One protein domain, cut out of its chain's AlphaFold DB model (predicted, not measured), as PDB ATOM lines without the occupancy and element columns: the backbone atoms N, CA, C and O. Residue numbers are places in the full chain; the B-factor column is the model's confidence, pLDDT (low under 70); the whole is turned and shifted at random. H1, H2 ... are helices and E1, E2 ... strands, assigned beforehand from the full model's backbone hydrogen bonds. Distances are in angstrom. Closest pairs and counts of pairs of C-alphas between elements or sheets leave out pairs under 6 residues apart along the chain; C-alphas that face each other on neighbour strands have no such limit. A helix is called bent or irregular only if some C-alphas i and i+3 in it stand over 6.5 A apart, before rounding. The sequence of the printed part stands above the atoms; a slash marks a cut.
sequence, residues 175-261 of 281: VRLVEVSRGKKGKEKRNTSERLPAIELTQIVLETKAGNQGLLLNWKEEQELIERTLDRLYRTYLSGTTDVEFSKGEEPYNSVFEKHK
ATOM      1  N   VAL A 175     175.853 119.948 164.048       96.19
ATOM      2  CA  VAL A 175     176.650 119.888 162.822       96.19
ATOM      3  C   VAL A 175     177.712 118.813 162.911       96.19
ATOM      4  O   VAL A 175     178.056 118.340 163.995       96.19
ATOM      5  N   ARG A 176     178.243 118.428 161.754       96.25
ATOM      6  CA  ARG A 176     179.437 117.594 161.642       96.25
ATOM      7  C   ARG A 176     180.496 118.386 160.898       96.25
ATOM      8  O   ARG A 176     180.194 118.985 159.873       96.25
ATOM      9  N   LEU A 177     181.730 118.391 161.381       96.12
ATOM     10  CA  LEU A 177     182.835 118.999 160.652       96.12
ATOM     11  C   LEU A 177     183.466 117.967 159.719       96.12
ATOM     12  O   LEU A 177     183.700 116.822 160.114       96.12
ATOM     13  N   VAL A 178     183.749 118.382 158.486       95.44
ATOM     14  CA  VAL A 178     184.374 117.543 157.458       95.44
ATOM     15  C   VAL A 178     185.670 118.205 157.003       95.44
ATOM     16  O   VAL A 178     185.665 119.168 156.240       95.44
ATOM     17  N   GLU A 179     186.797 117.690 157.485       95.69
ATOM     18  CA  GLU A 179     188.122 118.142 157.067       95.69
ATOM     19  C   GLU A 179     188.437 117.578 155.679       95.69
ATOM     20  O   GLU A 179     188.506 116.358 155.492       95.69
ATOM     21  N   VAL A 180     188.694 118.465 154.719       93.81
ATOM     22  CA  VAL A 180     189.097 118.116 153.357       93.81
ATOM     23  C   VAL A 180     190.595 118.370 153.184       93.81
ATOM     24  O   VAL A 180     191.121 119.443 153.491       93.81
ATOM     25  N   SER A 181     191.316 117.361 152.690       91.31
ATOM     26  CA  SER A 181     192.757 117.440 152.428       91.31
ATOM     27  C   SER A 181     193.169 116.644 151.186       91.31
ATOM     28  O   SER A 181     192.469 115.732 150.748       91.31
ATOM     29  N   ARG A 182     194.334 116.966 150.604       86.19
ATOM     30  CA  ARG A 182     194.910 116.209 149.479       86.19
ATOM     31  C   ARG A 182     195.889 115.143 149.974       86.19
ATOM     32  O   ARG A 182     196.829 115.443 150.706       86.19
ATOM     33  N   GLY A 183     195.686 113.896 149.552       76.75
ATOM     34  CA  GLY A 183     196.579 112.775 149.846       76.75
ATOM     35  C   GLY A 183     197.800 112.688 148.919       76.75
ATOM     36  O   GLY A 183     197.880 113.357 147.890       76.75
ATOM     37  N   LYS A 184     198.731 111.775 149.241       71.31
ATOM     38  CA  LYS A 184     200.013 111.562 148.525       71.31
ATOM     39  C   LYS A 184     199.886 111.223 147.025       71.31
ATOM     40  O   LYS A 184     200.871 111.324 146.309       71.31
ATOM     41  N   LYS A 185     198.701 110.816 146.549       74.94
ATOM     42  CA  LYS A 185     198.405 110.499 145.133       74.94
ATOM     43  C   LYS A 185     197.392 111.465 144.492       74.94
ATOM     44  O   LYS A 185     196.727 111.095 143.534       74.94
ATOM     45  N   GLY A 186     197.178 112.648 145.070       75.50
ATOM     46  CA  GLY A 186     196.180 113.612 144.584       75.50
ATOM     47  C   GLY A 186     194.719 113.241 144.877       75.50
ATOM     48  O   GLY A 186     193.839 114.053 144.616       75.50
ATOM     49  N   LYS A 187     194.451 112.062 145.462       81.88
ATOM     50  CA  LYS A 187     193.113 111.691 145.949       81.88
ATOM     51  C   LYS A 187     192.703 112.589 147.116       81.88
ATOM     52  O   LYS A 187     193.491 112.797 148.044       81.88
ATOM     53  N   GLU A 188     191.475 113.088 147.060       86.94
ATOM     54  CA  GLU A 188     190.845 113.809 148.162       86.94
ATOM     55  C   GLU A 188     190.640 112.862 149.349       86.94
ATOM     56  O   GLU A 188     190.201 111.722 149.186       86.94
ATOM     57  N   LYS A 189     191.007 113.323 150.544       90.56
ATOM     58  CA  LYS A 189     190.771 112.636 151.808       90.56
ATOM     59  C   LYS A 189     189.836 113.493 152.650       90.56
ATOM     60  O   LYS A 189     190.153 114.653 152.917       90.56
ATOM     61  N   ARG A 190     188.732 112.889 153.084       93.06
ATOM     62  CA  ARG A 190     187.724 113.486 153.962       93.06
ATOM     63  C   ARG A 190     187.803 112.820 155.332       93.06
ATOM     64  O   ARG A 190     187.737 111.596 155.407       93.06
ATOM     65  N   ASN A 191     187.974 113.603 156.392       93.12
ATOM     66  CA  ASN A 191     187.871 113.124 157.772       93.12
ATOM     67  C   ASN A 191     186.679 113.808 158.434       93.12
ATOM     68  O   ASN A 191     186.502 115.012 158.275       93.12
ATOM     69  N   THR A 192     185.881 113.063 159.186       94.81
ATOM     70  CA  THR A 192     184.669 113.588 159.815       94.81
ATOM     71  C   THR A 192     184.815 113.624 161.331       94.81
ATOM     72  O   THR A 192     185.511 112.792 161.913       94.81
ATOM     73  N   SER A 193     184.195 114.617 161.968       94.94
ATOM     74  CA  SER A 193     184.055 114.677 163.423       94.94
ATOM     75  C   SER A 193     182.833 113.881 163.895       94.94
ATOM     76  O   SER A 193     181.951 113.533 163.102       94.94
ATOM     77  N   GLU A 194     182.730 113.665 165.205       95.25
ATOM     78  CA  GLU A 194     181.434 113.431 165.848       95.25
ATOM     79  C   GLU A 194     180.512 114.649 165.652       95.25
ATOM     80  O   GLU A 194     180.961 115.741 165.280       95.25
ATOM     81  N   ARG A 195     179.202 114.471 165.857       94.88
ATOM     82  CA  ARG A 195     178.264 115.600 165.807       94.88
ATOM     83  C   ARG A 195     178.434 116.478 167.039       94.88
ATOM     84  O   ARG A 195     178.487 115.975 168.155       94.88
ATOM     85  N   LEU A 196     178.417 117.786 166.827       94.50
ATOM     86  CA  LEU A 196     178.597 118.788 167.868       94.50
ATOM     87  C   LEU A 196     177.542 119.898 167.754       94.50
ATOM     88  O   LEU A 196     177.050 120.159 166.651       94.50
ATOM     89  N   PRO A 197     177.201 120.581 168.859       95.62
ATOM     90  CA  PRO A 197     176.347 121.760 168.815       95.62
ATOM     91  C   PRO A 197     176.985 122.878 167.982       95.62
ATOM     92  O   PRO A 197     178.134 123.256 168.211       95.62
ATOM     93  N   ALA A 198     176.226 123.475 167.062       95.25
ATOM     94  CA  ALA A 198     176.708 124.551 166.191       95.25
ATOM     95  C   ALA A 198     177.217 125.777 166.976       95.25
ATOM     96  O   ALA A 198     178.151 126.459 166.553       95.25
ATOM     97  N   ILE A 199     176.655 126.028 168.164       95.44
ATOM     98  CA  ILE A 199     177.094 127.092 169.080       95.44
ATOM     99  C   ILE A 199     178.564 126.948 169.522       95.44
ATOM    100  O   ILE A 199     179.186 127.949 169.881       95.44
ATOM    101  N   GLU A 200     179.167 125.755 169.452       94.56
ATOM    102  CA  GLU A 200     180.597 125.586 169.745       94.56
ATOM    103  C   GLU A 200     181.492 126.376 168.778       94.56
ATOM    104  O   GLU A 200     182.567 126.821 169.180       94.56
ATOM    105  N   LEU A 201     181.028 126.652 167.550       94.00
ATOM    106  CA  LEU A 201     181.717 127.562 166.625       94.00
ATOM    107  C   LEU A 201     181.782 128.991 167.187       94.00
ATOM    108  O   LEU A 201     182.801 129.666 167.063       94.00
ATOM    109  N   THR A 202     180.724 129.448 167.865       95.50
ATOM    110  CA  THR A 202     180.746 130.755 168.544       95.50
ATOM    111  C   THR A 202     181.736 130.734 169.704       95.50
ATOM    112  O   THR A 202     182.524 131.666 169.860       95.50
ATOM    113  N   GLN A 203     181.735 129.655 170.493       94.62
ATOM    114  CA  GLN A 203     182.640 129.500 171.630       94.62
ATOM    115  C   GLN A 203     184.108 129.639 171.203       94.62
ATOM    116  O   GLN A 203     184.820 130.476 171.754       94.62
ATOM    117  N   ILE A 204     184.548 128.872 170.202       92.06
ATOM    118  CA  ILE A 204     185.954 128.867 169.781       92.06
ATOM    119  C   ILE A 204     186.389 130.213 169.186       92.06
ATOM    120  O   ILE A 204     187.509 130.670 169.430       92.06
ATOM    121  N   VAL A 205     185.503 130.884 168.434       92.81
ATOM    122  CA  VAL A 205     185.802 132.187 167.828       92.81
ATOM    123  C   VAL A 205     186.011 133.213 168.927       92.81
ATOM    124  O   VAL A 205     186.990 133.955 168.883       92.81
ATOM    125  N   LEU A 206     185.150 133.216 169.947       93.62
ATOM    126  CA  LEU A 206     185.293 134.097 171.101       93.62
ATOM    127  C   LEU A 206     186.564 133.800 171.897       93.62
ATOM    128  O   LEU A 206     187.300 134.732 172.216       93.62
ATOM    129  N   GLU A 207     186.846 132.533 172.193       91.81
ATOM    130  CA  GLU A 207     188.064 132.126 172.907       91.81
ATOM    131  C   GLU A 207     189.328 132.605 172.184       91.81
ATOM    132  O   GLU A 207     190.232 133.147 172.819       91.81
ATOM    133  N   THR A 208     189.349 132.485 170.854       86.94
ATOM    134  CA  THR A 208     190.483 132.890 170.012       86.94
ATOM    135  C   THR A 208     190.606 134.410 169.890       86.94
ATOM    136  O   THR A 208     191.711 134.948 169.920       86.94
ATOM    137  N   LYS A 209     189.484 135.122 169.728       87.00
ATOM    138  CA  LYS A 209     189.465 136.566 169.441       87.00
ATOM    139  C   LYS A 209     189.520 137.438 170.683       87.00
ATOM    140  O   LYS A 209     190.228 138.438 170.700       87.00
ATOM    141  N   ALA A 210     188.725 137.101 171.691       81.38
ATOM    142  CA  ALA A 210     188.598 137.904 172.898       81.38
ATOM    143  C   ALA A 210     189.537 137.411 174.000       81.38
ATOM    144  O   ALA A 210     190.144 138.240 174.682       81.38
ATOM    145  N   GLY A 211     189.649 136.085 174.173       77.62
ATOM    146  CA  GLY A 211     190.445 135.456 175.229       77.62
ATOM    147  C   GLY A 211     190.349 136.223 176.554       77.62
ATOM    148  O   GLY A 211     189.257 136.495 177.051       77.62
ATOM    149  N   ASN A 212     191.503 136.657 177.075       71.00
ATOM    150  CA  ASN A 212     191.591 137.502 178.274       71.00
ATOM    151  C   ASN A 212     191.626 139.019 178.011       71.00
ATOM    152  O   ASN A 212     191.559 139.792 178.965       71.00
ATOM    153  N   GLN A 213     191.771 139.473 176.765       74.06
ATOM    154  CA  GLN A 213     192.079 140.882 176.475       74.06
ATOM    155  C   GLN A 213     190.837 141.758 176.271       74.06
ATOM    156  O   GLN A 213     190.940 142.983 176.259       74.06
ATOM    157  N   GLY A 214     189.649 141.150 176.203       81.38
ATOM    158  CA  GLY A 214     188.421 141.870 175.890       81.38
ATOM    159  C   GLY A 214     188.416 142.377 174.444       81.38
ATOM    160  O   GLY A 214     189.444 142.577 173.810       81.38
ATOM    161  N   LEU A 215     187.223 142.567 173.897       89.75
ATOM    162  CA  LEU A 215     187.008 142.915 172.501       89.75
ATOM    163  C   LEU A 215     186.163 144.180 172.388       89.75
ATOM    164  O   LEU A 215     185.060 144.246 172.942       89.75
ATOM    165  N   LEU A 216     186.657 145.192 171.677       90.50
ATOM    166  CA  LEU A 216     185.873 146.389 171.382       90.50
ATOM    167  C   LEU A 216     184.928 146.099 170.213       90.50
ATOM    168  O   LEU A 216     185.355 146.063 169.063       90.50
ATOM    169  N   LEU A 217     183.640 145.931 170.515       89.81
ATOM    170  CA  LEU A 217     182.617 145.728 169.493       89.81
ATOM    171  C   LEU A 217     182.389 147.034 168.726       89.81
ATOM    172  O   LEU A 217     181.949 148.041 169.281       89.81
ATOM    173  N   ASN A 218     182.752 147.002 167.452       89.19
ATOM    174  CA  ASN A 218     182.455 147.999 166.435       89.19
ATOM    175  C   ASN A 218     182.006 147.245 165.177       89.19
ATOM    176  O   ASN A 218     182.254 146.047 165.077       89.19
ATOM    177  N   TRP A 219     181.413 147.943 164.207       87.75
ATOM    178  CA  TRP A 219     180.864 147.308 163.003       87.75
ATOM    179  C   TRP A 219     181.825 146.318 162.326       87.75
ATOM    180  O   TRP A 219     181.429 145.205 161.994       87.75
ATOM    181  N   LYS A 220     183.103 146.688 162.163       91.62
ATOM    182  CA  LYS A 220     184.101 145.830 161.510       91.62
ATOM    183  C   LYS A 220     184.354 144.550 162.307       91.62
ATOM    184  O   LYS A 220     184.442 143.478 161.721       91.62
ATOM    185  N   GLU A 221     184.471 144.667 163.627       92.38
ATOM    186  CA  GLU A 221     184.694 143.511 164.497       92.38
ATOM    187  C   GLU A 221     183.456 142.608 164.564       92.38
ATOM    188  O   GLU A 221     183.575 141.390 164.493       92.38
ATOM    189  N   GLU A 222     182.258 143.188 164.651       93.31
ATOM    190  CA  GLU A 222     180.996 142.438 164.628       93.31
ATOM    191  C   GLU A 222     180.844 141.652 163.323       93.31
ATOM    192  O   GLU A 222     180.486 140.473 163.345       93.31
ATOM    193  N   GLN A 223     181.178 142.280 162.195       92.81
ATOM    194  CA  GLN A 223     181.143 141.644 160.887       92.81
ATOM    195  C   GLN A 223     182.142 140.480 160.804       92.81
ATOM    196  O   GLN A 223     181.765 139.387 160.391       92.81
ATOM    197  N   GLU A 224     183.378 140.663 161.281       93.06
ATOM    198  CA  GLU A 224     184.378 139.590 161.287       93.06
ATOM    199  C   GLU A 224     183.960 138.407 162.179       93.06
ATOM    200  O   GLU A 224     184.148 137.245 161.808       93.06
ATOM    201  N   LEU A 225     183.374 138.679 163.350       94.00
ATOM    202  CA  LEU A 225     182.850 137.641 164.239       94.00
ATOM    203  C   LEU A 225     181.740 136.823 163.567       94.00
ATOM    204  O   LEU A 225     181.737 135.592 163.668       94.00
ATOM    205  N   ILE A 226     180.815 137.492 162.874       93.31
ATOM    206  CA  ILE A 226     179.731 136.849 162.124       93.31
ATOM    207  C   ILE A 226     180.298 136.022 160.970       93.31
ATOM    208  O   ILE A 226     179.957 134.849 160.852       93.31
ATOM    209  N   GLU A 227     181.186 136.589 160.155       92.75
ATOM    210  CA  GLU A 227     181.778 135.911 158.995       92.75
ATOM    211  C   GLU A 227     182.521 134.634 159.404       92.75
ATOM    212  O   GLU A 227     182.293 133.569 158.832       92.75
ATOM    213  N   ARG A 228     183.349 134.700 160.455       91.62
ATOM    214  CA  ARG A 228     184.113 133.541 160.950       91.62
ATOM    215  C   ARG A 228     183.244 132.437 161.545       91.62
ATOM    216  O   ARG A 228     183.682 131.290 161.571       91.62
ATOM    217  N   THR A 229     182.061 132.778 162.053       91.81
ATOM    218  CA  THR A 229     181.211 131.837 162.795       91.81
ATOM    219  C   THR A 229     180.062 131.283 161.955       91.81
ATOM    220  O   THR A 229     179.771 130.093 162.026       91.81
ATOM    221  N   LEU A 230     179.382 132.143 161.192       92.94
ATOM    222  CA  LEU A 230     178.068 131.858 160.616       92.94
ATOM    223  C   LEU A 230     178.066 131.735 159.091       92.94
ATOM    224  O   LEU A 230     177.220 131.012 158.579       92.94
ATOM    225  N   ASP A 231     178.977 132.384 158.352       92.56
ATOM    226  CA  ASP A 231     178.906 132.390 156.876       92.56
ATOM    227  C   ASP A 231     178.956 130.965 156.303       92.56
ATOM    228  O   ASP A 231     178.059 130.550 155.566       92.56
ATOM    229  N   ARG A 232     179.945 130.167 156.718       92.69
ATOM    230  CA  ARG A 232     180.056 128.771 156.278       92.69
ATOM    231  C   ARG A 232     178.907 127.913 156.804       92.69
ATOM    232  O   ARG A 232     178.352 127.122 156.050       92.69
ATOM    233  N   LEU A 233     178.528 128.100 158.070       93.12
ATOM    234  CA  LEU A 233     177.432 127.368 158.707       93.12
ATOM    235  C   LEU A 233     176.119 127.544 157.930       93.12
ATOM    236  O   LEU A 233     175.452 126.569 157.591       93.12
ATOM    237  N   TYR A 234     175.774 128.782 157.587       93.44
ATOM    238  CA  TYR A 234     174.558 129.094 156.847       93.44
ATOM    239  C   TYR A 234     174.631 128.654 155.389       93.44
ATOM    240  O   TYR A 234     173.637 128.152 154.873       93.44
ATOM    241  N   ARG A 235     175.794 128.745 154.730       94.00
ATOM    242  CA  ARG A 235     175.973 128.155 153.389       94.00
ATOM    243  C   ARG A 235     175.723 126.646 153.393       94.00
ATOM    244  O   ARG A 235     175.050 126.157 152.492       94.00
ATOM    245  N   THR A 236     176.224 125.939 154.404       94.31
ATOM    246  CA  THR A 236     175.983 124.504 154.609       94.31
ATOM    247  C   THR A 236     174.492 124.211 154.802       94.31
ATOM    248  O   THR A 236     173.945 123.345 154.125       94.31
ATOM    249  N   TYR A 237     173.788 124.980 155.635       94.19
ATOM    250  CA  TYR A 237     172.344 124.795 155.809       94.19
ATOM    251  C   TYR A 237     171.549 125.069 154.527       94.19
ATOM    252  O   TYR A 237     170.645 124.309 154.185       94.19
ATOM    253  N   LEU A 238     171.910 126.116 153.781       94.50
ATOM    254  CA  LEU A 238     171.264 126.462 152.513       94.50
ATOM    255  C   LEU A 238     171.515 125.427 151.410       94.50
ATOM    256  O   LEU A 238     170.689 125.303 150.509       94.50
ATOM    257  N   SER A 239     172.615 124.668 151.475       94.50
ATOM    258  CA  SER A 239     172.861 123.546 150.563       94.50
ATOM    259  C   SER A 239     172.140 122.254 150.970       94.50
ATOM    260  O   SER A 239     172.249 121.253 150.265       94.50
ATOM    261  N   GLY A 240     171.375 122.270 152.067       94.81
ATOM    262  CA  GLY A 240     170.562 121.139 152.516       94.81
ATOM    263  C   GLY A 240     171.326 120.095 153.330       94.81
ATOM    264  O   GLY A 240     170.858 118.966 153.461       94.81
ATOM    265  N   THR A 241     172.491 120.444 153.880       95.31
ATOM    266  CA  THR A 241     173.291 119.553 154.733       95.31
ATOM    267  C   THR A 241     173.654 120.221 156.063       95.31
ATOM    268  O   THR A 241     173.494 121.423 156.249       95.31
ATOM    269  N   THR A 242     174.131 119.428 157.020       95.12
ATOM    270  CA  THR A 242     174.717 119.885 158.295       95.12
ATOM    271  C   THR A 242     176.211 119.568 158.385       95.12
ATOM    272  O   THR A 242     176.824 119.730 159.442       95.12
ATOM    273  N   ASP A 243     176.782 119.061 157.295       96.06
ATOM    274  CA  ASP A 243     178.191 118.720 157.187       96.06
ATOM    275  C   ASP A 243     178.960 119.961 156.707       96.06
ATOM    276  O   ASP A 243     178.847 120.409 155.564       96.06
ATOM    277  N   VAL A 244     179.709 120.562 157.625       95.69
ATOM    278  CA  VAL A 244     180.481 121.782 157.402       95.69
ATOM    279  C   VAL A 244     181.869 121.383 156.911       95.69
ATOM    280  O   VAL A 244     182.738 120.992 157.695       95.69
ATOM    281  N   GLU A 245     182.069 121.463 155.597       94.88
ATOM    282  CA  GLU A 245     183.361 121.185 154.968       94.88
ATOM    283  C   GLU A 245     184.345 122.338 155.184       94.88
ATOM    284  O   GLU A 245     184.003 123.500 154.960       94.88
ATOM    285  N   PHE A 246     185.582 122.027 155.572       94.12
ATOM    286  CA  PHE A 246     186.658 123.004 155.766       94.12
ATOM    287  C   PHE A 246     188.009 122.430 155.322       94.12
ATOM    288  O   PHE A 246     188.196 121.213 155.248       94.12
ATOM    289  N   SER A 247     188.965 123.302 155.009       93.38
ATOM    290  CA  SER A 247     190.310 122.870 154.615       93.38
ATOM    291  C   SER A 247     191.144 122.495 155.836       93.38
ATOM    292  O   SER A 247     191.088 123.162 156.866       93.38
ATOM    293  N   LYS A 248     191.992 121.470 155.722       91.12
ATOM    294  CA  LYS A 248     192.941 121.130 156.794       91.12
ATOM    295  C   LYS A 248     193.775 122.346 157.235       91.12
ATOM    296  O   LYS A 248     194.442 122.964 156.407       91.12
ATOM    297  N   GLY A 249     193.772 122.639 158.538       89.25
ATOM    298  CA  GLY A 249     194.449 123.803 159.128       89.25
ATOM    299  C   GLY A 249     193.666 125.124 159.060       89.25
ATOM    300  O   GLY A 249     194.189 126.149 159.482       89.25
ATOM    301  N   GLU A 250     192.438 125.129 158.533       90.94
ATOM    302  CA  GLU A 250     191.577 126.317 158.494       90.94
ATOM    303  C   GLU A 250     190.951 126.592 159.871       90.94
ATOM    304  O   GLU A 250     190.094 125.843 160.345       90.94
ATOM    305  N   GLU A 251     191.356 127.685 160.517       88.62
ATOM    306  CA  GLU A 251     190.764 128.140 161.780       88.62
ATOM    307  C   GLU A 251     189.495 128.981 161.542       88.62
ATOM    308  O   GLU A 251     189.454 129.776 160.599       88.62
ATOM    309  N   PRO A 252     188.463 128.875 162.402       88.25
ATOM    310  CA  PRO A 252     188.446 128.164 163.689       88.25
ATOM    311  C   PRO A 252     188.061 126.670 163.605       88.25
ATOM    312  O   PRO A 252     188.042 125.978 164.624       88.25
ATOM    313  N   TYR A 253     187.709 126.162 162.418       91.25
ATOM    314  CA  TYR A 253     187.157 124.811 162.238       91.25
ATOM    315  C   TYR A 253     188.134 123.714 162.649       91.25
ATOM    316  O   TYR A 253     187.729 122.739 163.275       91.25
ATOM    317  N   ASN A 254     189.421 123.895 162.358       90.75
ATOM    318  CA  ASN A 254     190.474 122.961 162.724       90.75
ATOM    319  C   ASN A 254     190.561 122.758 164.251       90.75
ATOM    320  O   ASN A 254     190.541 121.615 164.708       90.75
ATOM    321  N   SER A 255     190.540 123.829 165.055       87.94
ATOM    322  CA  SER A 255     190.532 123.718 166.524       87.94
ATOM    323  C   SER A 255     189.321 122.950 167.067       87.94
ATOM    324  O   SER A 255     189.452 122.142 167.989       87.94
ATOM    325  N   VAL A 256     188.136 123.172 166.490       89.06
ATOM    326  CA  VAL A 256     186.907 122.468 166.896       89.06
ATOM    327  C   VAL A 256     186.935 121.011 166.449       89.06
ATOM    328  O   VAL A 256     186.554 120.121 167.207       89.06
ATOM    329  N   PHE A 257     187.427 120.754 165.242       91.31
ATOM    330  CA  PHE A 257     187.543 119.415 164.685       91.31
ATOM    331  C   PHE A 257     188.447 118.525 165.535       91.31
ATOM    332  O   PHE A 257     188.053 117.411 165.862       91.31
ATOM    333  N   GLU A 258     189.618 119.013 165.961       90.00
ATOM    334  CA  GLU A 258     190.532 118.249 166.823       90.00
ATOM    335  C   GLU A 258     189.891 117.838 168.158       90.00
ATOM    336  O   GLU A 258     190.168 116.751 168.662       90.00
ATOM    337  N   LYS A 259     189.002 118.673 168.717       87.75
ATOM    338  CA  LYS A 259     188.268 118.376 169.957       87.75
ATOM    339  C   LYS A 259     187.227 117.262 169.779       87.75
ATOM    340  O   LYS A 259     186.975 116.524 170.726       87.75
ATOM    341  N   HIS A 260     186.648 117.149 168.584       89.75
ATOM    342  CA  HIS A 260     185.543 116.236 168.257       89.75
ATOM    343  C   HIS A 260     185.945 115.134 167.269       89.75
ATOM    344  O   HIS A 260     185.093 114.537 166.606       89.75
ATOM    345  N   LYS A 261     187.247 114.855 167.130       86.25
ATOM    346  CA  LYS A 261     187.714 113.718 166.334       86.25
ATOM    347  C   LYS A 261     187.166 112.414 166.922       86.25
ATOM    348  O   LYS A 261     187.268 112.231 168.137       86.25
TER     349      LYS A 261
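AT A GLANCE: This is residues 175 to 261 of the 281 residues of the protein "Helicase C-terminal domain-containing protein" of Caldanaerobacter subterraneus subsp. yonseiensis KB-1 (UniProt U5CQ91). A strongly twisted three-stranded sheet has the short helix H3 across one face, and a helical hairpin, H1 and H2, reaches away from it, opposite the tip of strand hairpin E1 and E2. The printed part has 87 residues, with three named helices and three named strands ordered E1 E2 H1 H2 E3 H3, class mixed; the sheet, E2 E1 E3, is mixed. It is only just compact, close to loose, with a radius of gyration of the C-alphas of 14.1 A, and spans 46 by 28 by 22 A.

HOW THE PARTS SIT: E1, residues 175 to 182, is antiparallel to E2, residues 188 to 197, with N 179 and O 191 2.8 A apart, and parallel to E3, residues 243 to 247, with N 178 and O 244 2.9 A apart. H3, residues 253 to 259, is on the sheet at a height of 8.4 A; its closest C-alphas to E1 are Leu 177 and Phe 257, 6.2 A. H1, residues 199 to 209, touches H3, closest C-alphas Ile 204 and Val 256, 7.1 A. H2, residues 219 to 238, touches H1 with residues 225 to 229 alone, closest C-alphas Leu 201 and Thr 229, 5.8 A, at a shallow tilt of 31 degrees, opposite ways; it only grazes the sheet with residues 232 to 237. H2 is irregular: C-alphas 229 and 232 are 7.3 A apart. Every O i to N i+4 pair is within hydrogen-bond range in H1, 13 of 16 in H2, 2 of 3 in H3.

IN THESE COORDINATES: E1, 22.9 A long, begins at C-alpha 175 (176.650, 119.888, 162.822); E2 is 26.5 A and H2 25.2 A long. H3 ends at C-alpha 259 (188.268, 118.376, 169.957).

THE WHOLE: The farthest C-alphas, Lys 185 and Leu 216, are 46.2 A apart. The printed part has no cut, no link is long, and no printed residue is under 70 in pLDDT.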